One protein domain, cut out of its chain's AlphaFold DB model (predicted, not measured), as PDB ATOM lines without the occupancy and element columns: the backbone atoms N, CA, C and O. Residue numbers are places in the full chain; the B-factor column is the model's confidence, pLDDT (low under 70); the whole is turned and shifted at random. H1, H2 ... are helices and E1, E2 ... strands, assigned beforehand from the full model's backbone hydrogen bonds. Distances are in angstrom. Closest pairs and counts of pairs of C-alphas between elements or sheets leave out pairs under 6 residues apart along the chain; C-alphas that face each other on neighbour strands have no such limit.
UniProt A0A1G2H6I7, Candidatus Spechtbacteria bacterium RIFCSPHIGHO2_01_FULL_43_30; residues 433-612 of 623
ATOM      1  N   SER A 433     484.216 415.479 513.352       53.94
ATOM      2  CA  SER A 433     483.075 414.731 513.882       53.94
ATOM      3  C   SER A 433     481.795 414.921 513.063       53.94
ATOM      4  O   SER A 433     481.133 413.930 512.765       53.94
ATOM      5  N   ASP A 434     481.483 416.149 512.637       67.50
ATOM      6  CA  ASP A 434     480.202 416.475 511.996       67.50
ATOM      7  C   ASP A 434     480.057 415.753 510.653       67.50
ATOM      8  O   ASP A 434     479.008 415.190 510.355       67.50
ATOM      9  N   GLU A 435     481.123 415.686 509.849       73.31
ATOM     10  CA  GLU A 435     481.080 415.013 508.545       73.31
ATOM     11  C   GLU A 435     480.846 413.500 508.674       73.31
ATOM     12  O   GLU A 435     480.057 412.925 507.922       73.31
ATOM     13  N   LYS A 436     481.464 412.844 509.668       78.62
ATOM     14  CA  LYS A 436     481.237 411.411 509.932       78.62
ATOM     15  C   LYS A 436     479.810 411.140 510.392       78.62
ATOM     16  O   LYS A 436     479.210 410.148 509.967       78.62
ATOM     17  N   ASP A 437     479.267 412.012 511.233       81.38
ATOM     18  CA  ASP A 437     477.899 411.892 511.726       81.38
ATOM     19  C   ASP A 437     476.880 412.143 510.608       81.38
ATOM     20  O   ASP A 437     475.931 411.367 510.464       81.38
ATOM     21  N   ILE A 438     477.118 413.137 509.745       84.38
ATOM     22  CA  ILE A 438     476.313 413.398 508.542       84.38
ATOM     23  C   ILE A 438     476.365 412.197 507.590       84.38
ATOM     24  O   ILE A 438     475.319 411.737 507.125       84.38
ATOM     25  N   GLN A 439     477.553 411.645 507.324       86.19
ATOM     26  CA  GLN A 439     477.721 410.465 506.473       86.19
ATOM     27  C   GLN A 439     476.939 409.267 507.021       86.19
ATOM     28  O   GLN A 439     476.225 408.593 506.277       86.19
ATOM     29  N   LYS A 440     477.032 409.005 508.329       85.44
ATOM     30  CA  LYS A 440     476.296 407.919 508.986       85.44
ATOM     31  C   LYS A 440     474.784 408.136 508.918       85.44
ATOM     32  O   LYS A 440     474.045 407.190 508.647       85.44
ATOM     33  N   PHE A 441     474.336 409.370 509.139       83.19
ATOM     34  CA  PHE A 441     472.932 409.758 509.056       83.19
ATOM     35  C   PHE A 441     472.359 409.528 507.649       83.19
ATOM     36  O   PHE A 441     471.307 408.909 507.498       83.19
ATOM     37  N   CYS A 442     473.088 409.942 506.610       87.75
ATOM     38  CA  CYS A 442     472.676 409.773 505.214       87.75
ATOM     39  C   CYS A 442     472.738 408.308 504.752       87.75
ATOM     40  O   CYS A 442     471.863 407.848 504.009       87.75
ATOM     41  N   GLY A 443     473.732 407.556 505.237       87.25
ATOM     42  CA  GLY A 443     473.939 406.148 504.900       87.25
ATOM     43  C   GLY A 443     472.756 405.252 505.266       87.25
ATOM     44  O   GLY A 443     472.474 404.296 504.545       87.25
ATOM     45  N   ALA A 444     471.997 405.601 506.311       85.88
ATOM     46  CA  ALA A 444     470.778 404.888 506.699       85.88
ATOM     47  C   ALA A 444     469.695 404.885 505.600       85.88
ATOM     48  O   ALA A 444     468.883 403.963 505.540       85.88
ATOM     49  N   LEU A 445     469.705 405.883 504.712       87.69
ATOM     50  CA  LEU A 445     468.798 406.000 503.565       87.69
ATOM     51  C   LEU A 445     469.468 405.618 502.233       87.69
ATOM     52  O   LEU A 445     468.874 405.787 501.172       87.69
ATOM     53  N   GLY A 446     470.697 405.093 502.266       90.56
ATOM     54  CA  GLY A 446     471.441 404.700 501.066       90.56
ATOM     55  C   GLY A 446     472.077 405.866 500.303       90.56
ATOM     56  O   GLY A 446     472.373 405.717 499.116       90.56
ATOM     57  N   TYR A 447     472.293 407.007 500.964       91.75
ATOM     58  CA  TYR A 447     473.024 408.146 500.408       91.75
ATOM     59  C   TYR A 447     474.403 408.245 501.037       91.75
ATOM     60  O   TYR A 447     474.585 407.983 502.222       91.75
ATOM     61  N   SER A 448     475.366 408.674 500.237       90.12
ATOM     62  CA  SER A 448     476.632 409.176 500.756       90.12
ATOM     63  C   SER A 448     476.601 410.698 500.750       90.12
ATOM     64  O   SER A 448     475.942 411.307 499.903       90.12
ATOM     65  N   ALA A 449     477.282 411.299 501.711       88.38
ATOM     66  CA  ALA A 449     477.319 412.720 501.955       88.38
ATOM     67  C   ALA A 449     478.765 413.213 502.018       88.38
ATOM     68  O   ALA A 449     479.645 412.543 502.548       88.38
ATOM     69  N   TRP A 450     478.987 414.408 501.489       83.75
ATOM     70  CA  TRP A 450     480.275 415.085 501.538       83.75
ATOM     71  C   TRP A 450     480.068 416.518 501.934       83.75
ATOM     72  O   TRP A 450     479.123 417.175 501.488       83.75
ATOM     73  N   LEU A 451     480.994 417.029 502.719       82.06
ATOM     74  CA  LEU A 451     481.054 418.449 502.927       82.06
ATOM     75  C   LEU A 451     481.621 419.135 501.677       82.06
ATOM     76  O   LEU A 451     482.693 418.798 501.184       82.06
ATOM     77  N   ILE A 452     480.913 420.145 501.179       82.94
ATOM     78  CA  ILE A 452     481.431 421.026 500.138       82.94
ATOM     79  C   ILE A 452     482.041 422.243 500.841       82.94
ATOM     80  O   ILE A 452     481.310 422.951 501.544       82.94
ATOM     81  N   PRO A 453     483.343 422.531 500.644       76.88
ATOM     82  CA  PRO A 453     484.092 423.549 501.390       76.88
ATOM     83  C   PRO A 453     483.738 425.004 501.013       76.88
ATOM     84  O   PRO A 453     484.584 425.892 501.020       76.88
ATOM     85  N   ILE A 454     482.472 425.274 500.693       81.44
ATOM     86  CA  ILE A 454     481.926 426.599 500.401       81.44
ATOM     87  C   ILE A 454     480.874 426.973 501.443       81.44
ATOM     88  O   ILE A 454     479.979 426.189 501.774       81.44
ATOM     89  N   LYS A 455     480.973 428.206 501.942       83.44
ATOM     90  CA  LYS A 455     479.931 428.811 502.768       83.44
ATOM     91  C   LYS A 455     478.861 429.415 501.864       83.44
ATOM     92  O   LYS A 455     479.167 429.904 500.781       83.44
ATOM     93  N   SER A 456     477.618 429.365 502.320       85.31
ATOM     94  CA  SER A 456     476.487 430.008 501.659       85.31
ATOM     95  C   SER A 456     475.616 430.715 502.685       85.31
ATOM     96  O   SER A 456     475.540 430.307 503.854       85.31
ATOM     97  N   LYS A 457     474.939 431.774 502.248       85.56
ATOM     98  CA  LYS A 457     474.024 432.516 503.111       85.56
ATOM     99  C   LYS A 457     472.787 431.690 503.475       85.56
ATOM    100  O   LYS A 457     472.191 431.032 502.613       85.56
ATOM    101  N   GLY A 458     472.376 431.793 504.733       83.25
ATOM    102  CA  GLY A 458     471.164 431.208 505.305       83.25
ATOM    103  C   GLY A 458     470.462 432.173 506.259       83.25
ATOM    104  O   GLY A 458     471.005 433.227 506.591       83.25
ATOM    105  N   ILE A 459     469.242 431.821 506.661       70.44
ATOM    106  CA  ILE A 459     468.451 432.527 507.678       70.44
ATOM    107  C   ILE A 459     467.969 431.484 508.682       70.44
ATOM    108  O   ILE A 459     467.261 430.547 508.312       70.44
ATOM    109  N   GLN A 460     468.352 431.649 509.945       64.75
ATOM    110  CA  GLN A 460     467.906 430.804 511.052       64.75
ATOM    111  C   GLN A 460     467.301 431.708 512.129       64.75
ATOM    112  O   GLN A 460     467.971 432.610 512.629       64.75
ATOM    113  N   GLY A 461     466.018 431.498 512.440       62.69
ATOM    114  CA  GLY A 461     465.230 432.491 513.176       62.69
ATOM    115  C   GLY A 461     465.165 433.797 512.383       62.69
ATOM    116  O   GLY A 461     464.793 433.784 511.208       62.69
ATOM    117  N   ASP A 462     465.605 434.889 513.003       52.44
ATOM    118  CA  ASP A 462     465.624 436.228 512.400       52.44
ATOM    119  C   ASP A 462     467.047 436.733 512.092       52.44
ATOM    120  O   ASP A 462     467.239 437.894 511.738       52.44
ATOM    121  N   GLN A 463     468.060 435.857 512.168       53.00
ATOM    122  CA  GLN A 463     469.461 436.207 511.906       53.00
ATOM    123  C   GLN A 463     470.014 435.567 510.625       53.00
ATOM    124  O   GLN A 463     469.777 434.394 510.317       53.00
ATOM    125  N   SER A 464     470.813 436.348 509.894       66.56
ATOM    126  CA  SER A 464     471.579 435.888 508.730       66.56
ATOM    127  C   SER A 464     472.831 435.119 509.162       66.56
ATOM    128  O   SER A 464     473.603 435.589 509.996       66.56
ATOM    129  N   THR A 465     473.087 433.968 508.540       77.75
ATOM    130  CA  THR A 465     474.253 433.114 508.823       77.75
ATOM    131  C   THR A 465     475.031 432.785 507.544       77.75
ATOM    132  O   THR A 465     474.462 432.749 506.453       77.75
ATOM    133  N   TYR A 466     476.330 432.492 507.670       82.62
ATOM    134  CA  TYR A 466     477.159 431.938 506.591       82.62
ATOM    135  C   TYR A 466     477.766 430.613 507.045       82.62
ATOM    136  O   TYR A 466     478.744 430.591 507.793       82.62
ATOM    137  N   LYS A 467     477.164 429.511 506.595       85.50
ATOM    138  CA  LYS A 467     477.500 428.141 507.003       85.50
ATOM    139  C   LYS A 467     477.713 427.252 505.778       85.50
ATOM    140  O   LYS A 467     477.464 427.676 504.647       85.50
ATOM    141  N   TYR A 468     478.220 426.046 505.991       87.38
ATOM    142  CA  TYR A 468     478.666 425.162 504.918       87.38
ATOM    143  C   TYR A 468     477.518 424.447 504.201       87.38
ATOM    144  O   TYR A 468     476.340 424.558 504.562       87.38
ATOM    145  N   THR A 469     477.891 423.731 503.143       89.19
ATOM    146  CA  THR A 469     476.993 422.981 502.268       89.19
ATOM    147  C   THR A 469     477.327 421.494 502.332       89.19
ATOM    148  O   THR A 469     478.493 421.127 502.241       89.19
ATOM    149  N   VAL A 470     476.312 420.634 502.407       91.19
ATOM    150  CA  VAL A 470     476.455 419.178 502.263       91.19
ATOM    151  C   VAL A 470     476.012 418.747 500.868       91.19
ATOM    152  O   VAL A 470     474.918 419.096 500.433       91.19
ATOM    153  N   GLY A 471     476.838 417.981 500.163       91.50
ATOM    154  CA  GLY A 471     476.499 417.312 498.910       91.50
ATOM    155  C   GLY A 471     476.078 415.862 499.133       91.50
ATOM    156  O   GLY A 471     476.734 415.147 499.879       91.50
ATOM    157  N   LEU A 472     475.011 415.419 498.470       93.31
ATOM    158  CA  LEU A 472     474.482 414.057 498.532       93.31
ATOM    159  C   LEU A 472     474.671 413.329 497.198       93.31
ATOM    160  O   LEU A 472     474.337 413.868 496.140       93.31
ATOM    161  N   VAL A 473     475.119 412.074 497.261       91.56
ATOM    162  CA  VAL A 473     475.172 411.141 496.124       91.56
ATOM    163  C   VAL A 473     474.317 409.922 496.436       91.56
ATOM    164  O   VAL A 473     474.421 409.323 497.506       91.56
ATOM    165  N   GLY A 474     473.472 409.547 495.483       91.12
ATOM    166  CA  GLY A 474     472.552 408.421 495.596       91.12
ATOM    167  C   GLY A 474     471.506 408.452 494.485       91.12
ATOM    168  O   GLY A 474     471.625 409.214 493.519       91.12
ATOM    169  N   LYS A 475     470.459 407.634 494.613       91.94
ATOM    170  CA  LYS A 475     469.325 407.643 493.673       91.94
ATOM    171  C   LYS A 475     468.520 408.934 493.834       91.94
ATOM    172  O   LYS A 475     468.338 409.397 494.950       91.94
ATOM    173  N   TYR A 476     467.989 409.499 492.753       94.56
ATOM    174  CA  TYR A 476     467.166 410.708 492.849       94.56
ATOM    175  C   TYR A 476     465.743 410.379 493.333       94.56
ATOM    176  O   TYR A 476     464.798 410.298 492.548       94.56
ATOM    177  N   ARG A 477     465.574 410.144 494.643       94.50
ATOM    178  CA  ARG A 477     464.271 409.848 495.260       94.50
ATOM    179  C   ARG A 477     463.799 411.032 496.090       94.50
ATOM    180  O   ARG A 477     464.330 411.313 497.159       94.50
ATOM    181  N   ARG A 478     462.767 411.714 495.589       92.38
ATOM    182  CA  ARG A 478     462.241 412.963 496.160       92.38
ATOM    183  C   ARG A 478     461.958 412.889 497.661       92.38
ATOM    184  O   ARG A 478     462.355 413.794 498.379       92.38
ATOM    185  N   GLU A 479     461.257 411.860 498.128       90.12
ATOM    186  CA  GLU A 479     460.830 411.770 499.535       90.12
ATOM    187  C   GLU A 479     462.017 411.615 500.497       90.12
ATOM    188  O   GLU A 479     462.101 412.319 501.504       90.12
ATOM    189  N   GLU A 480     462.976 410.760 500.143       93.06
ATOM    190  CA  GLU A 480     464.197 410.532 500.924       93.06
ATOM    191  C   GLU A 480     465.096 411.778 500.912       93.06
ATOM    192  O   GLU A 480     465.528 412.249 501.963       93.06
ATOM    193  N   LEU A 481     465.317 412.370 499.734       94.56
ATOM    194  CA  LEU A 481     466.111 413.590 499.587       94.56
ATOM    195  C   LEU A 481     465.482 414.783 500.312       94.56
ATOM    196  O   LEU A 481     466.204 415.576 500.908       94.56
ATOM    197  N   LEU A 482     464.152 414.916 500.296       90.19
ATOM    198  CA  LEU A 482     463.441 415.953 501.045       90.19
ATOM    199  C   LEU A 482     463.609 415.754 502.554       90.19
ATOM    200  O   LEU A 482     463.811 416.725 503.281       90.19
ATOM    201  N   THR A 483     463.546 414.504 503.014       86.94
ATOM    202  CA  THR A 483     463.785 414.154 504.419       86.94
ATOM    203  C   THR A 483     465.183 414.587 504.848       86.94
ATOM    204  O   THR A 483     465.324 415.314 505.829       86.94
ATOM    205  N   LEU A 484     466.210 414.227 504.072       91.38
ATOM    206  CA  LEU A 484     467.596 414.613 504.343       91.38
ATOM    207  C   LEU A 484     467.808 416.132 504.270       91.38
ATOM    208  O   LEU A 484     468.420 416.707 505.168       91.38
ATOM    209  N   ALA A 485     467.264 416.793 503.244       90.25
ATOM    210  CA  ALA A 485     467.414 418.232 503.038       90.25
ATOM    211  C   ALA A 485     466.812 419.075 504.173       90.25
ATOM    212  O   ALA A 485     467.305 420.170 504.439       90.25
ATOM    213  N   ASN A 486     465.776 418.571 504.852       84.50
ATOM    214  CA  ASN A 486     465.201 419.219 506.031       84.50
ATOM    215  C   ASN A 486     465.922 418.815 507.325       84.50
ATOM    216  O   ASN A 486     466.129 419.654 508.196       84.50
ATOM    217  N   ALA A 487     466.295 417.541 507.475       81.69
ATOM    218  CA  ALA A 487     466.860 417.036 508.722       81.69
ATOM    219  C   ALA A 487     468.301 417.506 508.962       81.69
ATOM    220  O   ALA A 487     468.623 417.900 510.081       81.69
ATOM    221  N   ILE A 488     469.152 417.515 507.929       86.19
ATOM    222  CA  ILE A 488     470.578 417.839 508.078       86.19
ATOM    223  C   ILE A 488     470.774 419.264 508.627       86.19
ATOM    224  O   ILE A 488     471.426 419.399 509.659       86.19
ATOM    225  N   PRO A 489     470.191 420.332 508.047       83.69
ATOM    226  CA  PRO A 489     470.370 421.676 508.596       83.69
ATOM    227  C   PRO A 489     469.730 421.882 509.973       83.69
ATOM    228  O   PRO A 489     470.105 422.808 510.677       83.69
ATOM    229  N   ASN A 490     468.750 421.058 510.357       77.31
ATOM    230  CA  ASN A 490     468.132 421.138 511.681       77.31
ATOM    231  C   ASN A 490     468.993 420.450 512.747       77.31
ATOM    232  O   ASN A 490     469.106 420.954 513.860       77.31
ATOM    233  N   GLN A 491     469.600 419.310 512.410       79.44
ATOM    234  CA  GLN A 491     470.456 418.546 513.317       79.44
ATOM    235  C   GLN A 491     471.858 419.157 513.445       79.44
ATOM    236  O   GLN A 491     472.423 419.161 514.533       79.44
ATOM    237  N   PHE A 492     472.399 419.687 512.348       80.81
ATOM    238  CA  PHE A 492     473.727 420.301 512.265       80.81
ATOM    239  C   PHE A 492     473.600 421.813 512.046       80.81
ATOM    240  O   PHE A 492     474.250 422.396 511.173       80.81
ATOM    241  N   ASN A 493     472.696 422.439 512.803       74.25
ATOM    242  CA  ASN A 493     472.281 423.820 512.583       74.25
ATOM    243  C   ASN A 493     473.425 424.822 512.724       74.25
ATOM    244  O   ASN A 493     473.419 425.801 511.985       74.25
ATOM    245  N   ASP A 494     474.415 424.572 513.578       74.06
ATOM    246  CA  ASP A 494     475.591 425.417 513.799       74.06
ATOM    247  C   ASP A 494     476.555 425.435 512.606       74.06
ATOM    248  O   ASP A 494     477.208 426.452 512.359       74.06
ATOM    249  N   THR A 495     476.556 424.373 511.796       78.19
ATOM    250  CA  THR A 495     477.579 424.137 510.768       78.19
ATOM    251  C   THR A 495     477.033 424.180 509.339       78.19
ATOM    252  O   THR A 495     477.770 424.557 508.423       78.19
ATOM    253  N   ILE A 496     475.758 423.832 509.115       84.88
ATOM    254  CA  ILE A 496     475.194 423.607 507.773       84.88
ATOM    255  C   ILE A 496     474.016 424.540 507.472       84.88
ATOM    256  O   ILE A 496     473.024 424.570 508.195       84.88
ATOM    257  N   ASN A 497     474.094 425.238 506.333       87.81
ATOM    258  CA  ASN A 497     472.977 426.019 505.788       87.81
ATOM    259  C   ASN A 497     472.268 425.323 504.627       87.81
ATOM    260  O   ASN A 497     471.089 425.589 504.407       87.81
ATOM    261  N   ARG A 498     472.975 424.489 503.850       92.44
ATOM    262  CA  ARG A 498     472.444 423.932 502.599       92.44
ATOM    263  C   ARG A 498     472.756 422.465 502.391       92.44
ATOM    264  O   ARG A 498     473.810 421.973 502.785       92.44
ATOM    265  N   VAL A 499     471.850 421.812 501.675       94.25
ATOM    266  CA  VAL A 499     471.977 420.449 501.171       94.25
ATOM    267  C   VAL A 499     471.778 420.468 499.658       94.25
ATOM    268  O   VAL A 499     470.774 420.978 499.154       94.25
ATOM    269  N   VAL A 500     472.727 419.899 498.919       95.56
ATOM    270  CA  VAL A 500     472.679 419.772 497.460       95.56
ATOM    271  C   VAL A 500     472.770 418.319 497.027       95.56
ATOM    272  O   VAL A 500     473.373 417.494 497.699       95.56
ATOM    273  N   TYR A 501     472.204 418.003 495.871       95.81
ATOM    274  CA  TYR A 501     472.328 416.707 495.217       95.81
ATOM    275  C   TYR A 501     473.330 416.779 494.065       95.81
ATOM    276  O   TYR A 501     473.261 417.690 493.239       95.81
ATOM    277  N   VAL A 502     474.250 415.821 493.980       93.69
ATOM    278  CA  VAL A 502     475.194 415.727 492.860       93.69
ATOM    279  C   VAL A 502     474.468 415.138 491.652       93.69
ATOM    280  O   VAL A 502     474.108 413.966 491.633       93.69
ATOM    281  N   SER A 503     474.225 415.977 490.645       93.31
ATOM    282  CA  SER A 503     473.424 415.630 489.461       93.31
ATOM    283  C   SER A 503     474.259 415.291 488.223       93.31
ATOM    284  O   SER A 503     473.749 414.730 487.256       93.31
ATOM    285  N   SER A 504     475.542 415.643 488.222       89.25
ATOM    286  CA  SER A 504     476.507 415.172 487.230       89.25
ATOM    287  C   SER A 504     477.007 413.765 487.570       89.25
ATOM    288  O   SER A 504     477.046 413.410 488.749       89.25
ATOM    289  N   PRO A 505     477.483 412.983 486.585       77.25
ATOM    290  CA  PRO A 505     478.254 411.779 486.870       77.25
ATOM    291  C   PRO A 505     479.495 412.146 487.697       77.25
ATOM    292  O   PRO A 505     480.364 412.869 487.218       77.25
ATOM    293  N   ALA A 506     479.566 411.672 488.936       66.94
ATOM    294  CA  ALA A 506     480.738 411.793 489.794       66.94
ATOM    295  C   ALA A 506     480.907 410.477 490.551       66.94
ATOM    296  O   ALA A 506     479.934 409.962 491.107       66.94
ATOM    297  N   ASP A 507     482.120 409.924 490.559       65.19
ATOM    298  CA  ASP A 507     482.425 408.823 491.467       65.19
ATOM    299  C   ASP A 507     482.659 409.377 492.878       65.19
ATOM    300  O   ASP A 507     483.298 410.412 493.078       65.19
ATOM    301  N   THR A 508     482.145 408.650 493.860       64.88
ATOM    302  CA  THR A 508     482.314 408.889 495.295       64.88
ATOM    303  C   THR A 508     483.785 409.017 495.701       64.88
ATOM    304  O   THR A 508     484.120 409.867 496.523       64.88
ATOM    305  N   THR A 509     484.683 408.264 495.055       62.09
ATOM    306  CA  THR A 509     486.139 408.352 495.249       62.09
ATOM    307  C   THR A 509     486.709 409.702 494.808       62.09
ATOM    308  O   THR A 509     487.620 410.232 495.438       62.09
ATOM    309  N   SER A 510     486.173 410.291 493.734       69.88
ATOM    310  CA  SER A 510     486.635 411.582 493.210       69.88
ATOM    311  C   SER A 510     486.207 412.750 494.100       69.88
ATOM    312  O   SER A 510     486.931 413.735 494.202       69.88
ATOM    313  N   LEU A 511     485.060 412.639 494.781       74.69
ATOM    314  CA  LEU A 511     484.535 413.681 495.676       74.69
ATOM    315  C   LEU A 511     485.411 413.926 496.908       74.69
ATOM    316  O   LEU A 511     485.413 415.042 497.418       74.69
ATOM    317  N   ALA A 512     486.222 412.950 497.321       69.56
ATOM    318  CA  ALA A 512     487.214 413.136 498.380       69.56
ATOM    319  C   ALA A 512     488.292 414.181 498.032       69.56
ATOM    320  O   ALA A 512     488.940 414.706 498.928       69.56
ATOM    321  N   PHE A 513     488.480 414.504 496.747       74.31
ATOM    322  CA  PHE A 513     489.455 415.495 496.276       74.31
ATOM    323  C   PHE A 513     488.823 416.855 495.959       74.31
ATOM    324  O   PHE A 513     489.480 417.737 495.404       74.31
ATOM    325  N   LEU A 514     487.536 417.029 496.269       80.12
ATOM    326  CA  LEU A 514     486.786 418.227 495.928       80.12
ATOM    327  C   LEU A 514     487.232 419.411 496.799       80.12
ATOM    328  O   LEU A 514     486.874 419.512 497.967       80.12
ATOM    329  N   GLY A 515     488.002 420.328 496.221       81.38
ATOM    330  CA  GLY A 515     488.504 421.517 496.907       81.38
ATOM    331  C   GLY A 515     487.866 422.815 496.420       81.38
ATOM    332  O   GLY A 515     487.174 422.862 495.401       81.38
ATOM    333  N   VAL A 516     488.162 423.903 497.128       84.94
ATOM    334  CA  VAL A 516     487.946 425.275 496.671       84.94
ATOM    335  C   VAL A 516     489.185 425.787 495.957       84.94
ATOM    336  O   VAL A 516     490.302 425.671 496.459       84.94
ATOM    337  N   ARG A 517     488.994 426.443 494.816       86.81
ATOM    338  CA  ARG A 517     490.026 427.255 494.163       86.81
ATOM    339  C   ARG A 517     489.830 428.737 494.449       86.81
ATOM    340  O   ARG A 517     488.730 429.204 494.733       86.81
ATOM    341  N   LYS A 518     490.896 429.510 494.261       87.31
ATOM    342  CA  LYS A 518     490.776 430.964 494.213       87.31
ATOM    343  C   LYS A 518     489.882 431.375 493.039       87.31
ATOM    344  O   LYS A 518     490.104 430.939 491.910       87.31
ATOM    345  N   CYS A 519     488.901 432.228 493.303       89.75
ATOM    346  CA  CYS A 519     487.924 432.667 492.314       89.75
ATOM    347  C   CYS A 519     487.551 434.130 492.543       89.75
ATOM    348  O   CYS A 519     487.126 434.502 493.635       89.75
ATOM    349  N   ASP A 520     487.689 434.930 491.487       91.00
ATOM    350  CA  ASP A 520     487.270 436.327 491.430       91.00
ATOM    351  C   ASP A 520     486.083 436.472 490.463       91.00
ATOM    352  O   ASP A 520     485.960 435.728 489.481       91.00
ATOM    353  N   PHE A 521     485.251 437.491 490.675       92.62
ATOM    354  CA  PHE A 521     484.256 437.885 489.682       92.62
ATOM    355  C   PHE A 521     484.943 438.622 488.525       92.62
ATOM    356  O   PHE A 521     485.510 439.701 488.709       92.62
ATOM    357  N   ASN A 522     484.926 438.030 487.332       92.56
ATOM    358  CA  ASN A 522     485.642 438.522 486.158       92.56
ATOM    359  C   ASN A 522     484.887 438.140 484.859       92.56
ATOM    360  O   ASN A 522     483.869 437.445 484.926       92.56
ATOM    361  N   PRO A 523     485.335 438.591 483.670       92.50
ATOM    362  CA  PRO A 523     484.641 438.290 482.415       92.50
ATOM    363  C   PRO A 523     484.492 436.793 482.104       92.50
ATOM    364  O   PRO A 523     483.494 436.395 481.510       92.50
ATOM    365  N   GLU A 524     485.461 435.966 482.499       92.06
ATOM    366  CA  GLU A 524     485.456 434.517 482.278       92.06
ATOM    367  C   GLU A 524     484.423 433.829 483.176       92.06
ATOM    368  O   GLU A 524     483.526 433.151 482.677       92.06
ATOM    369  N   THR A 525     484.466 434.083 484.490       92.44
ATOM    370  CA  THR A 525     483.505 433.502 485.443       92.44
ATOM    371  C   THR A 525     482.079 433.962 485.171       92.44
ATOM    372  O   THR A 525     481.144 433.168 485.283       92.44
ATOM    373  N   LYS A 526     481.900 435.209 484.721       92.25
ATOM    374  CA  LYS A 526     480.600 435.701 484.258       92.25
ATOM    375  C   LYS A 526     480.119 434.950 483.012       92.25
ATOM    376  O   LYS A 526     478.968 434.531 482.968       92.25
ATOM    377  N   LYS A 527     480.984 434.741 482.012       92.31
ATOM    378  CA  LYS A 527     480.622 434.007 480.787       92.31
ATOM    379  C   LYS A 527     480.172 432.575 481.098       92.31
ATOM    380  O   LYS A 527     479.210 432.101 480.495       92.31
ATOM    381  N   ILE A 528     480.835 431.913 482.046       93.62
ATOM    382  CA  ILE A 528     480.442 430.588 482.543       93.62
ATOM    383  C   ILE A 528     479.040 430.648 483.171       93.62
ATOM    384  O   ILE A 528     478.173 429.853 482.801       93.62
ATOM    385  N   ALA A 529     478.794 431.614 484.065       92.31
ATOM    386  CA  ALA A 529     477.494 431.798 484.715       92.31
ATOM    387  C   ALA A 529     476.365 432.038 483.697       92.31
ATOM    388  O   ALA A 529     475.334 431.363 483.742       92.31
ATOM    389  N   ASP A 530     476.591 432.936 482.735       90.56
ATOM    390  CA  ASP A 530     475.646 433.260 481.663       90.56
ATOM    391  C   ASP A 530     475.286 432.029 480.826       90.56
ATOM    392  O   ASP A 530     474.110 431.777 480.546       90.56
ATOM    393  N   HIS A 531     476.296 431.252 480.420       93.62
ATOM    394  CA  HIS A 531     476.098 430.093 479.558       93.62
ATOM    395  C   HIS A 531     475.341 428.979 480.294       93.62
ATOM    396  O   HIS A 531     474.356 428.457 479.765       93.62
ATOM    397  N   ALA A 532     475.721 428.679 481.540       94.81
ATOM    398  CA  ALA A 532     475.034 427.683 482.362       94.81
ATOM    399  C   ALA A 532     473.570 428.078 482.617       94.81
ATOM    400  O   ALA A 532     472.657 427.262 482.464       94.81
ATOM    401  N   ASN A 533     473.326 429.354 482.935       93.12
ATOM    402  CA  ASN A 533     471.980 429.870 483.151       93.12
ATOM    403  C   ASN A 533     471.133 429.836 481.866       93.12
ATOM    404  O   ASN A 533     469.950 429.501 481.917       93.12
ATOM    405  N   SER A 534     471.728 430.127 480.705       92.69
ATOM    406  CA  SER A 534     471.044 430.049 479.408       92.69
ATOM    407  C   SER A 534     470.574 428.625 479.086       92.69
ATOM    408  O   SER A 534     469.422 428.437 478.687       92.69
ATOM    409  N   ILE A 535     471.425 427.618 479.324       95.75
ATOM    410  CA  ILE A 535     471.082 426.198 479.140       95.75
ATOM    411  C   ILE A 535     469.907 425.808 480.045       95.75
ATOM    412  O   ILE A 535     468.940 425.201 479.571       95.75
ATOM    413  N   LEU A 536     469.954 426.197 481.323       95.75
ATOM    414  CA  LEU A 536     468.882 425.947 482.286       95.75
ATOM    415  C   LEU A 536     467.560 426.569 481.818       95.75
ATOM    416  O   LEU A 536     466.582 425.850 481.622       95.75
ATOM    417  N   VAL A 537     467.532 427.883 481.577       92.31
ATOM    418  CA  VAL A 537     466.311 428.612 481.192       92.31
ATOM    419  C   VAL A 537     465.710 428.053 479.900       92.31
ATOM    420  O   VAL A 537     464.506 427.795 479.842       92.31
ATOM    421  N   LYS A 538     466.539 427.786 478.882       94.56
ATOM    422  CA  LYS A 538     466.090 427.164 477.628       94.56
ATOM    423  C   LYS A 538     465.443 425.801 477.878       94.56
ATOM    424  O   LYS A 538     464.387 425.518 477.317       94.56
ATOM    425  N   SER A 539     466.040 424.980 478.738       96.69
ATOM    426  CA  SER A 539     465.520 423.650 479.071       96.69
ATOM    427  C   SER A 539     464.184 423.717 479.818       96.69
ATOM    428  O   SER A 539     463.283 422.936 479.522       96.69
ATOM    429  N   LEU A 540     464.010 424.686 480.725       95.62
ATOM    430  CA  LEU A 540     462.738 424.907 481.429       95.62
ATOM    431  C   LEU A 540     461.611 425.340 480.480       95.62
ATOM    432  O   LEU A 540     460.470 424.905 480.653       95.62
ATOM    433  N   HIS A 541     461.917 426.172 479.479       93.75
ATOM    434  CA  HIS A 541     460.953 426.548 478.443       93.75
ATOM    435  C   HIS A 541     460.577 425.364 477.553       93.75
ATOM    436  O   HIS A 541     459.392 425.128 477.342       93.75
ATOM    437  N   LEU A 542     461.558 424.588 477.079       95.75
ATOM    438  CA  LEU A 542     461.303 423.398 476.256       95.75
ATOM    439  C   LEU A 542     460.470 422.341 476.994       95.75
ATOM    440  O   LEU A 542     459.675 421.642 476.374       95.75
ATOM    441  N   ALA A 543     460.622 422.251 478.315       95.81
ATOM    442  CA  ALA A 543     459.837 421.365 479.167       95.81
ATOM    443  C   ALA A 543     458.481 421.955 479.610       95.81
ATOM    444  O   ALA A 543     457.749 421.284 480.330       95.81
ATOM    445  N   ASN A 544     458.133 423.185 479.207       94.69
ATOM    446  CA  ASN A 544     456.917 423.903 479.619       94.69
ATOM    447  C   ASN A 544     456.747 424.077 481.143       94.69
ATOM    448  O   ASN A 544     455.628 424.235 481.623       94.69
ATOM    449  N   ILE A 545     457.841 424.093 481.911       93.81
ATOM    450  CA  ILE A 545     457.799 424.259 483.377       93.81
ATOM    451  C   ILE A 545     458.310 425.618 483.854       93.81
ATOM    452  O   ILE A 545     458.233 425.906 485.042       93.81
ATOM    453  N   TYR A 546     458.814 426.477 482.959       91.88
ATOM    454  CA  TYR A 546     459.351 427.793 483.334       91.88
ATOM    455  C   TYR A 546     458.377 428.609 484.200       91.88
ATOM    456  O   TYR A 546     458.773 429.138 485.232       91.88
ATOM    457  N   ASN A 547     457.093 428.640 483.828       87.50
ATOM    458  CA  ASN A 547     456.056 429.372 484.565       87.50
ATOM    459  C   ASN A 547     455.609 428.674 485.863       87.50
ATOM    460  O   ASN A 547     454.954 429.302 486.687       87.50
ATOM    461  N   SER A 548     455.930 427.388 486.036       88.44
ATOM    462  CA  SER A 548     455.651 426.624 487.260       88.44
ATOM    463  C   SER A 548     456.727 426.828 488.326       88.44
ATOM    464  O   SER A 548     456.491 426.551 489.496       88.44
ATOM    465  N   VAL A 549     457.909 427.311 487.935       90.69
ATOM    466  CA  VAL A 549     458.998 427.637 488.857       90.69
ATOM    467  C   VAL A 549     458.957 429.133 489.156       90.69
ATOM    468  O   VAL A 549     458.938 429.941 488.231       90.69
ATOM    469  N   SER A 550     458.982 429.528 490.430       87.56
ATOM    470  CA  SER A 550     458.974 430.953 490.798       87.56
ATOM    471  C   SER A 550     460.291 431.643 490.441       87.56
ATOM    472  O   SER A 550     460.293 432.806 490.033       87.56
ATOM    473  N   GLN A 551     461.416 430.941 490.612       90.94
ATOM    474  CA  GLN A 551     462.736 431.407 490.195       90.94
ATOM    475  C   GLN A 551     463.690 430.221 489.999       90.94
ATOM    476  O   GLN A 551     463.791 429.359 490.874       90.94
ATOM    477  N   ALA A 552     464.414 430.193 488.879       94.00
ATOM    478  CA  ALA A 552     465.497 429.245 488.637       94.00
ATOM    479  C   ALA A 552     466.739 429.934 488.067       94.00
ATOM    480  O   ALA A 552     466.626 430.827 487.228       94.00
ATOM    481  N   PHE A 553     467.921 429.524 488.524       93.88
ATOM    482  CA  PHE A 553     469.196 430.056 488.046       93.88
ATOM    483  C   PHE A 553     470.363 429.104 488.314       93.88
ATOM    484  O   PHE A 553     470.275 428.192 489.138       93.88
ATOM    485  N   ALA A 554     471.464 429.340 487.603       94.62
ATOM    486  CA  ALA A 554     472.742 428.678 487.828       94.62
ATOM    487  C   ALA A 554     473.685 429.577 488.647       94.62
ATOM    488  O   ALA A 554     473.744 430.788 488.429       94.62
ATOM    489  N   VAL A 555     474.430 428.972 489.570       95.06
ATOM    490  CA  VAL A 555     475.467 429.606 490.393       95.06
ATOM    491  C   VAL A 555     476.805 428.957 490.062       95.06
ATOM    492  O   VAL A 555     476.917 427.734 490.088       95.06
ATOM    493  N   VAL A 556     477.825 429.758 489.771       95.12
ATOM    494  CA  VAL A 556     479.197 429.271 489.587       95.12
ATOM    495  C   VAL A 556     479.862 429.185 490.950       95.12
ATOM    496  O   VAL A 556     480.029 430.196 491.636       95.12
ATOM    497  N   ALA A 557     480.244 427.974 491.334       93.00
ATOM    498  CA  ALA A 557     480.944 427.689 492.574       93.00
ATOM    499  C   ALA A 557     482.428 427.409 492.286       93.00
ATOM    500  O   ALA A 557     482.746 426.707 491.321       93.00
ATOM    501  N   PRO A 558     483.360 427.902 493.119       91.06
ATOM    502  CA  PRO A 558     484.795 427.712 492.938       91.06
ATOM    503  C   PRO A 558     485.248 426.319 493.391       91.06
ATOM    504  O   PRO A 558     486.265 426.186 494.059       91.06
ATOM    505  N   VAL A 559     484.465 425.298 493.067       88.81
ATOM    506  CA  VAL A 559     484.623 423.925 493.532       88.81
ATOM    507  C   VAL A 559     485.189 423.082 492.393       88.81
ATOM    508  O   VAL A 559     484.675 423.142 491.279       88.81
ATOM    509  N   SER A 560     486.264 422.336 492.641       84.62
ATOM    510  CA  SER A 560     487.008 421.626 491.592       84.62
ATOM    511  C   SER A 560     487.768 420.418 492.137       84.62
ATOM    512  O   SER A 560     488.165 420.411 493.299       84.62
ATOM    513  N   PHE A 561     488.013 419.429 491.273       83.00
ATOM    514  CA  PHE A 561     488.845 418.259 491.577       83.00
ATOM    515  C   PHE A 561     490.348 418.491 491.331       83.00
ATOM    516  O   PHE A 561     491.175 417.784 491.896       83.00
ATOM    517  N   ASP A 562     490.728 419.458 490.487       72.75
ATOM    518  CA  ASP A 562     492.114 419.640 490.014       72.75
ATOM    519  C   ASP A 562     492.591 421.106 490.017       72.75
ATOM    520  O   ASP A 562     493.616 421.443 489.425       72.75
ATOM    521  N   SER A 563     491.872 421.990 490.717       68.75
ATOM    522  CA  SER A 563     492.109 423.439 490.863       68.75
ATOM    523  C   SER A 563     491.929 424.320 489.618       68.75
ATOM    524  O   SER A 563     491.979 425.550 489.749       68.75
ATOM    525  N   ASN A 564     491.644 423.734 488.452       74.31
ATOM    526  CA  ASN A 564     491.459 424.469 487.196       74.31
ATOM    527  C   ASN A 564     489.993 424.564 486.750       74.31
ATOM    528  O   ASN A 564     489.673 425.436 485.947       74.31
ATOM    529  N   GLY A 565     489.109 423.718 487.284       87.50
ATOM    530  CA  GLY A 565     487.685 423.725 486.949       87.50
ATOM    531  C   GLY A 565     486.793 424.512 487.910       87.50
ATOM    532  O   GLY A 565     487.246 425.136 488.872       87.50
ATOM    533  N   TYR A 566     485.491 424.456 487.648       92.88
ATOM    534  CA  TYR A 566     484.432 425.026 488.473       92.88
ATOM    535  C   TYR A 566     483.292 424.025 488.674       92.88
ATOM    536  O   TYR A 566     483.108 423.081 487.902       92.88
ATOM    537  N   GLY A 567     482.474 424.289 489.688       94.06
ATOM    538  CA  GLY A 567     481.182 423.651 489.872       94.06
ATOM    539  C   GLY A 567     480.060 424.582 489.434       94.06
ATOM    540  O   GLY A 567     480.188 425.807 489.503       94.06
ATOM    541  N   VAL A 568     478.932 424.007 489.029       95.88
ATOM    542  CA  VAL A 568     477.677 424.745 488.857       95.88
ATOM    543  C   VAL A 568     476.657 424.225 489.852       95.88
ATOM    544  O   VAL A 568     476.415 423.026 489.910       95.88
ATOM    545  N   VAL A 569     476.018 425.119 490.597       96.25
ATOM    546  CA  VAL A 569     474.830 424.795 491.386       96.25
ATOM    547  C   VAL A 569     473.596 425.289 490.646       96.25
ATOM    548  O   VAL A 569     473.457 426.478 490.368       96.25
ATOM    549  N   ILE A 570     472.679 424.384 490.338       97.56
ATOM    550  CA  ILE A 570     471.346 424.706 489.841       97.56
ATOM    551  C   ILE A 570     470.441 424.937 491.051       97.56
ATOM    552  O   ILE A 570     470.285 424.064 491.909       97.56
ATOM    553  N   ARG A 571     469.809 426.108 491.098       96.56
ATOM    554  CA  ARG A 571     468.826 426.488 492.112       96.56
ATOM    555  C   ARG A 571     467.474 426.685 491.447       96.56
ATOM    556  O   ARG A 571     467.368 427.484 490.524       96.56
ATOM    557  N   ALA A 572     466.443 425.994 491.929       95.88
ATOM    558  CA  ALA A 572     465.060 426.197 491.505       95.88
ATOM    559  C   ALA A 572     464.143 426.229 492.730       95.88
ATOM    560  O   ALA A 572     464.185 425.328 493.569       95.88
ATOM    561  N   VAL A 573     463.327 427.274 492.842       93.44
ATOM    562  CA  VAL A 573     462.442 427.483 493.990       93.44
ATOM    563  C   VAL A 573     461.012 427.773 493.569       93.44
ATOM    564  O   VAL A 573     460.752 428.377 492.527       93.44
ATOM    565  N   GLU A 574     460.093 427.383 494.442       88.94
ATOM    566  CA  GLU A 574     458.687 427.758 494.404       88.94
ATOM    567  C   GLU A 574     458.359 428.603 495.639       88.94
ATOM    568  O   GLU A 574     458.724 428.268 496.771       88.94
ATOM    569  N   THR A 575     457.712 429.739 495.406       80.25
ATOM    570  CA  THR A 575     457.341 430.714 496.433       80.25
ATOM    571  C   THR A 575     456.213 431.621 495.947       80.25
ATOM    572  O   THR A 575     456.142 431.939 494.753       80.25
ATOM    573  N   GLN A 576     455.359 432.057 496.876       66.94
ATOM    574  CA  GLN A 576     454.353 433.095 496.633       66.94
ATOM    575  C   GLN A 576     454.845 434.487 497.068       66.94
ATOM    576  O   GLN A 576     454.535 435.471 496.402       66.94
ATOM    577  N   ASP A 577     455.647 434.564 498.135       61.44
ATOM    578  CA  ASP A 577     455.981 435.807 498.849       61.44
ATOM    579  C   ASP A 577     457.487 436.148 498.865       61.44
ATOM    580  O   ASP A 577     457.869 437.253 499.234       61.44
ATOM    581  N   PHE A 578     458.357 435.230 498.428       66.44
ATOM    582  CA  PHE A 578     459.826 435.298 498.518       66.44
ATOM    583  C   PHE A 578     460.390 435.417 499.951       66.44
ATOM    584  O   PHE A 578     461.615 435.400 500.129       66.44
ATOM    585  N   MET A 579     459.537 435.451 500.977       66.25
ATOM    586  CA  MET A 579     459.905 435.383 502.394       66.25
ATOM    587  C   MET A 579     460.182 433.941 502.798       66.25
ATOM    588  O   MET A 579     461.171 433.661 503.466       66.25
ATOM    589  N   THR A 580     459.401 433.016 502.257       71.62
ATOM    590  CA  THR A 580     459.576 431.572 502.393       71.62
ATOM    591  C   THR A 580     459.679 430.943 501.007       71.62
ATOM    592  O   THR A 580     459.100 431.439 500.040       71.62
ATOM    593  N   ALA A 581     460.440 429.862 500.852       82.94
ATOM    594  CA  ALA A 581     460.550 429.190 499.557       82.94
ATOM    595  C   ALA A 581     460.808 427.697 499.731       82.94
ATOM    596  O   ALA A 581     461.623 427.297 500.553       82.94
ATOM    597  N   SER A 582     460.143 426.863 498.937       86.94
ATOM    598  CA  SER A 582     460.460 425.434 498.857       86.94
ATOM    599  C   SER A 582     461.344 425.167 497.638       86.94
ATOM    600  O   SER A 582     461.230 425.856 496.624       86.94
ATOM    601  N   CYS A 583     462.213 424.157 497.718       91.88
ATOM    602  CA  CYS A 583     462.877 423.629 496.528       91.88
ATOM    603  C   CYS A 583     461.810 423.145 495.532       91.88
ATOM    604  O   CYS A 583     460.932 422.352 495.891       91.88
ATOM    605  N   TYR A 584     461.876 423.631 494.292       94.56
ATOM    606  CA  TYR A 584     461.088 423.061 493.204       94.56
ATOM    607  C   TYR A 584     461.736 421.735 492.810       94.56
ATOM    608  O   TYR A 584     462.948 421.676 492.689       94.56
ATOM    609  N   TRP A 585     460.990 420.657 492.598       94.88
ATOM    610  CA  TRP A 585     461.594 419.361 492.261       94.88
ATOM    611  C   TRP A 585     461.606 419.167 490.749       94.88
ATOM    612  O   TRP A 585     460.580 418.821 490.160       94.88
ATOM    613  N   LEU A 586     462.754 419.413 490.106       96.06
ATOM    614  CA  LEU A 586     462.890 419.169 488.672       96.06
ATOM    615  C   LEU A 586     462.704 417.673 488.362       96.06
ATOM    616  O   LEU A 586     463.237 416.830 489.086       96.06
ATOM    617  N   PRO A 587     461.993 417.320 487.275       96.00
ATOM    618  CA  PRO A 587     461.919 415.935 486.831       96.00
ATOM    619  C   PRO A 587     463.323 415.353 486.627       96.00
ATOM    620  O   PRO A 587     464.151 415.976 485.965       96.00
ATOM    621  N   GLU A 588     463.568 414.146 487.139       95.12
ATOM    622  CA  GLU A 588     464.888 413.488 487.143       95.12
ATOM    623  C   GLU A 588     465.576 413.532 485.768       95.12
ATOM    624  O   GLU A 588     466.703 414.006 485.626       95.12
ATOM    625  N   ARG A 589     464.854 413.110 484.721       95.56
ATOM    626  CA  ARG A 589     465.360 413.107 483.340       95.56
ATOM    627  C   ARG A 589     465.759 414.502 482.860       95.56
ATOM    628  O   ARG A 589     466.742 414.634 482.137       95.56
ATOM    629  N   LEU A 590     464.997 415.526 483.244       96.81
ATOM    630  CA  LEU A 590     465.277 416.906 482.864       96.81
ATOM    631  C   LEU A 590     466.509 417.432 483.604       96.81
ATOM    632  O   LEU A 590     467.389 417.991 482.957       96.81
ATOM    633  N   LEU A 591     466.594 417.210 484.921       97.25
ATOM    634  CA  LEU A 591     467.745 417.610 485.731       97.25
ATOM    635  C   LEU A 591     469.042 417.020 485.164       97.25
ATOM    636  O   LEU A 591     469.966 417.763 484.849       97.25
ATOM    637  N   PHE A 592     469.082 415.706 484.937       96.44
ATOM    638  CA  PHE A 592     470.268 415.051 484.382       96.44
ATOM    639  C   PHE A 592     470.588 415.482 482.949       96.44
ATOM    640  O   PHE A 592     471.762 415.601 482.594       96.44
ATOM    641  N   SER A 593     469.573 415.759 482.125       96.75
ATOM    642  CA  SER A 593     469.791 416.309 480.784       96.75
ATOM    643  C   SER A 593     470.429 417.699 480.836       96.75
ATOM    644  O   SER A 593     471.337 417.968 480.053       96.75
ATOM    645  N   ILE A 594     469.980 418.567 481.749       97.50
ATOM    646  CA  ILE A 594     470.561 419.901 481.951       97.50
ATOM    647  C   ILE A 594     472.011 419.766 482.414       97.50
ATOM    648  O   ILE A 594     472.894 420.379 481.819       97.50
ATOM    649  N   SER A 595     472.278 418.930 483.420       97.00
ATOM    650  CA  SER A 595     473.628 418.730 483.958       97.00
ATOM    651  C   SER A 595     474.600 418.205 482.902       97.00
ATOM    652  O   SER A 595     475.713 418.715 482.777       97.00
ATOM    653  N   LYS A 596     474.163 417.244 482.078       96.38
ATOM    654  CA  LYS A 596     474.958 416.723 480.960       96.38
ATOM    655  C   LYS A 596     475.255 417.796 479.912       96.38
ATOM    656  O   LYS A 596     476.376 417.863 479.416       96.38
ATOM    657  N   GLU A 597     474.267 418.619 479.568       97.00
ATOM    658  CA  GLU A 597     474.440 419.689 478.584       97.00
ATOM    659  C   GLU A 597     475.369 420.796 479.102       97.00
ATOM    660  O   GLU A 597     476.226 421.257 478.356       97.00
ATOM    661  N   ILE A 598     475.273 421.162 480.386       96.75
ATOM    662  CA  ILE A 598     476.184 422.124 481.025       96.75
ATOM    663  C   ILE A 598     477.635 421.638 480.930       96.75
ATOM    664  O   ILE A 598     478.480 422.373 480.429       96.75
ATOM    665  N   MET A 599     477.921 420.401 481.352       94.62
ATOM    666  CA  MET A 599     479.289 419.859 481.319       94.62
ATOM    667  C   MET A 599     479.831 419.696 479.895       94.62
ATOM    668  O   MET A 599     481.022 419.858 479.657       94.62
ATOM    669  N   LYS A 600     478.964 419.371 478.930       95.56
ATOM    670  CA  LYS A 600     479.361 419.234 477.526       95.56
ATOM    671  C   LYS A 600     479.682 420.587 476.886       95.56
ATOM    672  O   LYS A 600     480.626 420.682 476.106       95.56
ATOM    673  N   SER A 601     478.873 421.603 477.170       96.38
ATOM    674  CA  SER A 601     478.941 422.913 476.510       96.38
ATOM    675  C   SER A 601     479.881 423.897 477.212       96.38
ATOM    676  O   SER A 601     480.234 424.922 476.625       96.38
ATOM    677  N   ILE A 602     480.304 423.593 478.444       95.75
ATOM    678  CA  ILE A 602     481.221 424.410 479.248       95.75
ATOM    679  C   ILE A 602     482.349 423.515 479.800       95.75
ATOM    680  O   ILE A 602     482.189 422.940 480.879       95.75
ATOM    681  N   PRO A 603     483.476 423.371 479.072       92.00
ATOM    682  CA  PRO A 603     484.572 422.462 479.433       92.00
ATOM    683  C   PRO A 603     485.188 422.713 480.814       92.00
ATOM    684  O   PRO A 603     485.776 421.812 481.405       92.00
ATOM    685  N   GLU A 604     485.065 423.934 481.329       93.62
ATOM    686  CA  GLU A 604     485.563 424.334 482.639       93.62
ATOM    687  C   GLU A 604     484.719 423.758 483.796       93.62
ATOM    688  O   GLU A 604     485.171 423.777 484.941       93.62
ATOM    689  N   ILE A 605     483.506 423.249 483.535       93.94
ATOM    690  CA  ILE A 605     482.621 422.694 484.567       93.94
ATOM    691  C   ILE A 605     482.903 421.213 484.803       93.94
ATOM    692  O   ILE A 605     482.714 420.372 483.928       93.94
ATOM    693  N   GLN A 606     483.267 420.886 486.040       91.88
ATOM    694  CA  GLN A 606     483.609 419.525 486.462       91.88
ATOM    695  C   GLN A 606     482.495 418.829 487.242       91.88
ATOM    696  O   GLN A 606     482.436 417.603 487.269       91.88
ATOM    697  N   ILE A 607     481.618 419.598 487.886       92.69
ATOM    698  CA  ILE A 607     480.539 419.065 488.715       92.69
ATOM    699  C   ILE A 607     479.291 419.939 488.603       92.69
ATOM    700  O   ILE A 607     479.377 421.169 488.562       92.69
ATOM    701  N   VAL A 608     478.121 419.302 488.571       95.50
ATOM    702  CA  VAL A 608     476.822 419.981 488.597       95.50
ATOM    703  C   VAL A 608     476.020 419.511 489.804       95.50
ATOM    704  O   VAL A 608     475.696 418.330 489.956       95.50
ATOM    705  N   LEU A 609     475.671 420.462 490.657       95.50
ATOM    706  CA  LEU A 609     474.968 420.290 491.918       95.50
ATOM    707  C   LEU A 609     473.542 420.837 491.789       95.50
ATOM    708  O   LEU A 609     473.298 421.769 491.027       95.50
ATOM    709  N   TYR A 610     472.604 420.288 492.549       97.44
ATOM    710  CA  TYR A 610     471.212 420.726 492.586       97.44
ATOM    711  C   TYR A 610     470.795 421.074 494.013       97.44
ATOM    712  O   TYR A 610     470.828 420.206 494.880       97.44
ATOM    713  N   ASP A 611     470.417 422.324 494.283       97.38
ATOM    714  CA  ASP A 611     470.099 422.768 495.646       97.38
ATOM    715  C   ASP A 611     468.702 422.333 496.104       97.38
ATOM    716  O   ASP A 611     467.685 422.793 495.576       97.38
ATOM    717  N   LEU A 612     468.670 421.496 497.145       96.19
ATOM    718  CA  LEU A 612     467.468 420.912 497.739       96.19
ATOM    719  C   LEU A 612     466.910 421.726 498.916       96.19
ATOM    720  O   LEU A 612     465.831 421.428 499.428       96.19
TER     721      LEU A 612
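Overview. This is residues 433 to 612 of the 623 residues of a protein of Candidatus Spechtbacteria bacterium RIFCSPHIGHO2_01_FULL_43_30 (UniProt A0A1G2H6I7). One six-stranded sheet, strongly twisted and curled like part of a barrel, lies between two pairs of helices: H1 and H2 cover the half made of E1, E2 and E3, while H4 and H5 pack side by side on the half made of E6, E5 and E4. The short H3 only grazes the sheet. The printed part has 180 residues with five named helices and six named strands, in the order H1 E1 E2 H2 E3 H3 H4 E4 E5 H5 E6, and the class is mixed, helices and strands. The sheet is mixed, in the order E1 E2 E3 E6 E5 E4. The whole is compact, with a radius of gyration of the C-alphas of 15.7 A, and rounded, with spans of 40 by 39 by 32 A.

Arrangement. H1, residues 433 to 443, is over E1, residues 448 to 460, at a height over the sheet of 7.9 A; it runs across the strands, at 70 degrees to E1 on the local plane, and the closest C-alphas are those of Gln 439 and Ala 449, 5.1 A apart. E1, an edge strand, bends by 95 degrees at residue 454 and forms an antiparallel hairpin with E2, residues 463 to 473, with N 450 and O 471 at 2.9 A. H2, residues 478 to 491, is on the same face as H1, at a height over the sheet of 8.5 A, over E3, residues 496 to 502, and E6, residues 605 to 611; the closest C-alphas of H2 and E3 are those of Pro 489 and Ile 496, 5.3 A apart. H1 and H2 are close but not clearly touching, at a shallow tilt of 22 degrees, opposite ways; the closest C-alphas, of Cys 442 and Leu 484, are 7.1 A apart. E2, H2 and E3 make a strand-helix-strand unit, two parallel neighbour strands with a helix between, with a right-handed crossover; N 472 and O 500 are 2.8 A apart. E3 and E6 are antiparallel, with N 501 and O 610 at 2.8 A. H3, residues 508 to 511, only grazes the sheet. H4, residues 523 to 542, is over the antiparallel hairpin of E4, residues 551 to 557, and E5, residues 566 to 574, where N 555 and O 569 are 2.8 A apart; the closest C-alphas of H4 and E4 are those of Asn 533 and Ala 554, 4.9 A apart. H5, residues 588 to 601, touches H4 at residues 532 to 539 alone, at 35.2 degrees, only just a steep tilt, opposite ways; the closest C-alphas are those of Ala 532 and Ile 598, 5.8 A apart. E5, H5 and E6 make a second such unit, right-handed too, with N 570 and O 609 at 2.8 A. H1, H4 and H5 lie on one face of the sheet, giving two layers, helices and sheet. Every O i to N i+4 pair is within hydrogen-bond range in H1, H4 and H5, and 8 of 10 in H2; H3 is too short for one.

Along the chain. H1 begins at C-alpha 433, (483.075, 414.731, 513.882). From first to last C-alpha, E1 measures 25.5 A, E2 30.2 A, H2 19.8 A, H4 28.4 A, E5 26.6 A and H5 20.0 A. H4 begins at C-alpha 523, (484.641, 438.290, 482.415), and E6 ends at C-alpha 611, (470.099, 422.768, 495.646).

Size, cuts and confidence. The two C-alphas farthest apart, those of Ser 433 and Leu 542, are 44.3 A apart. The printed part has no cut. The links from H3 to H4 and from E5 to H5 are long. The mean pLDDT of the printed part is 87.0, with 18 residues under 70, among them 460 to 464, 506 to 510 and 576 to 579.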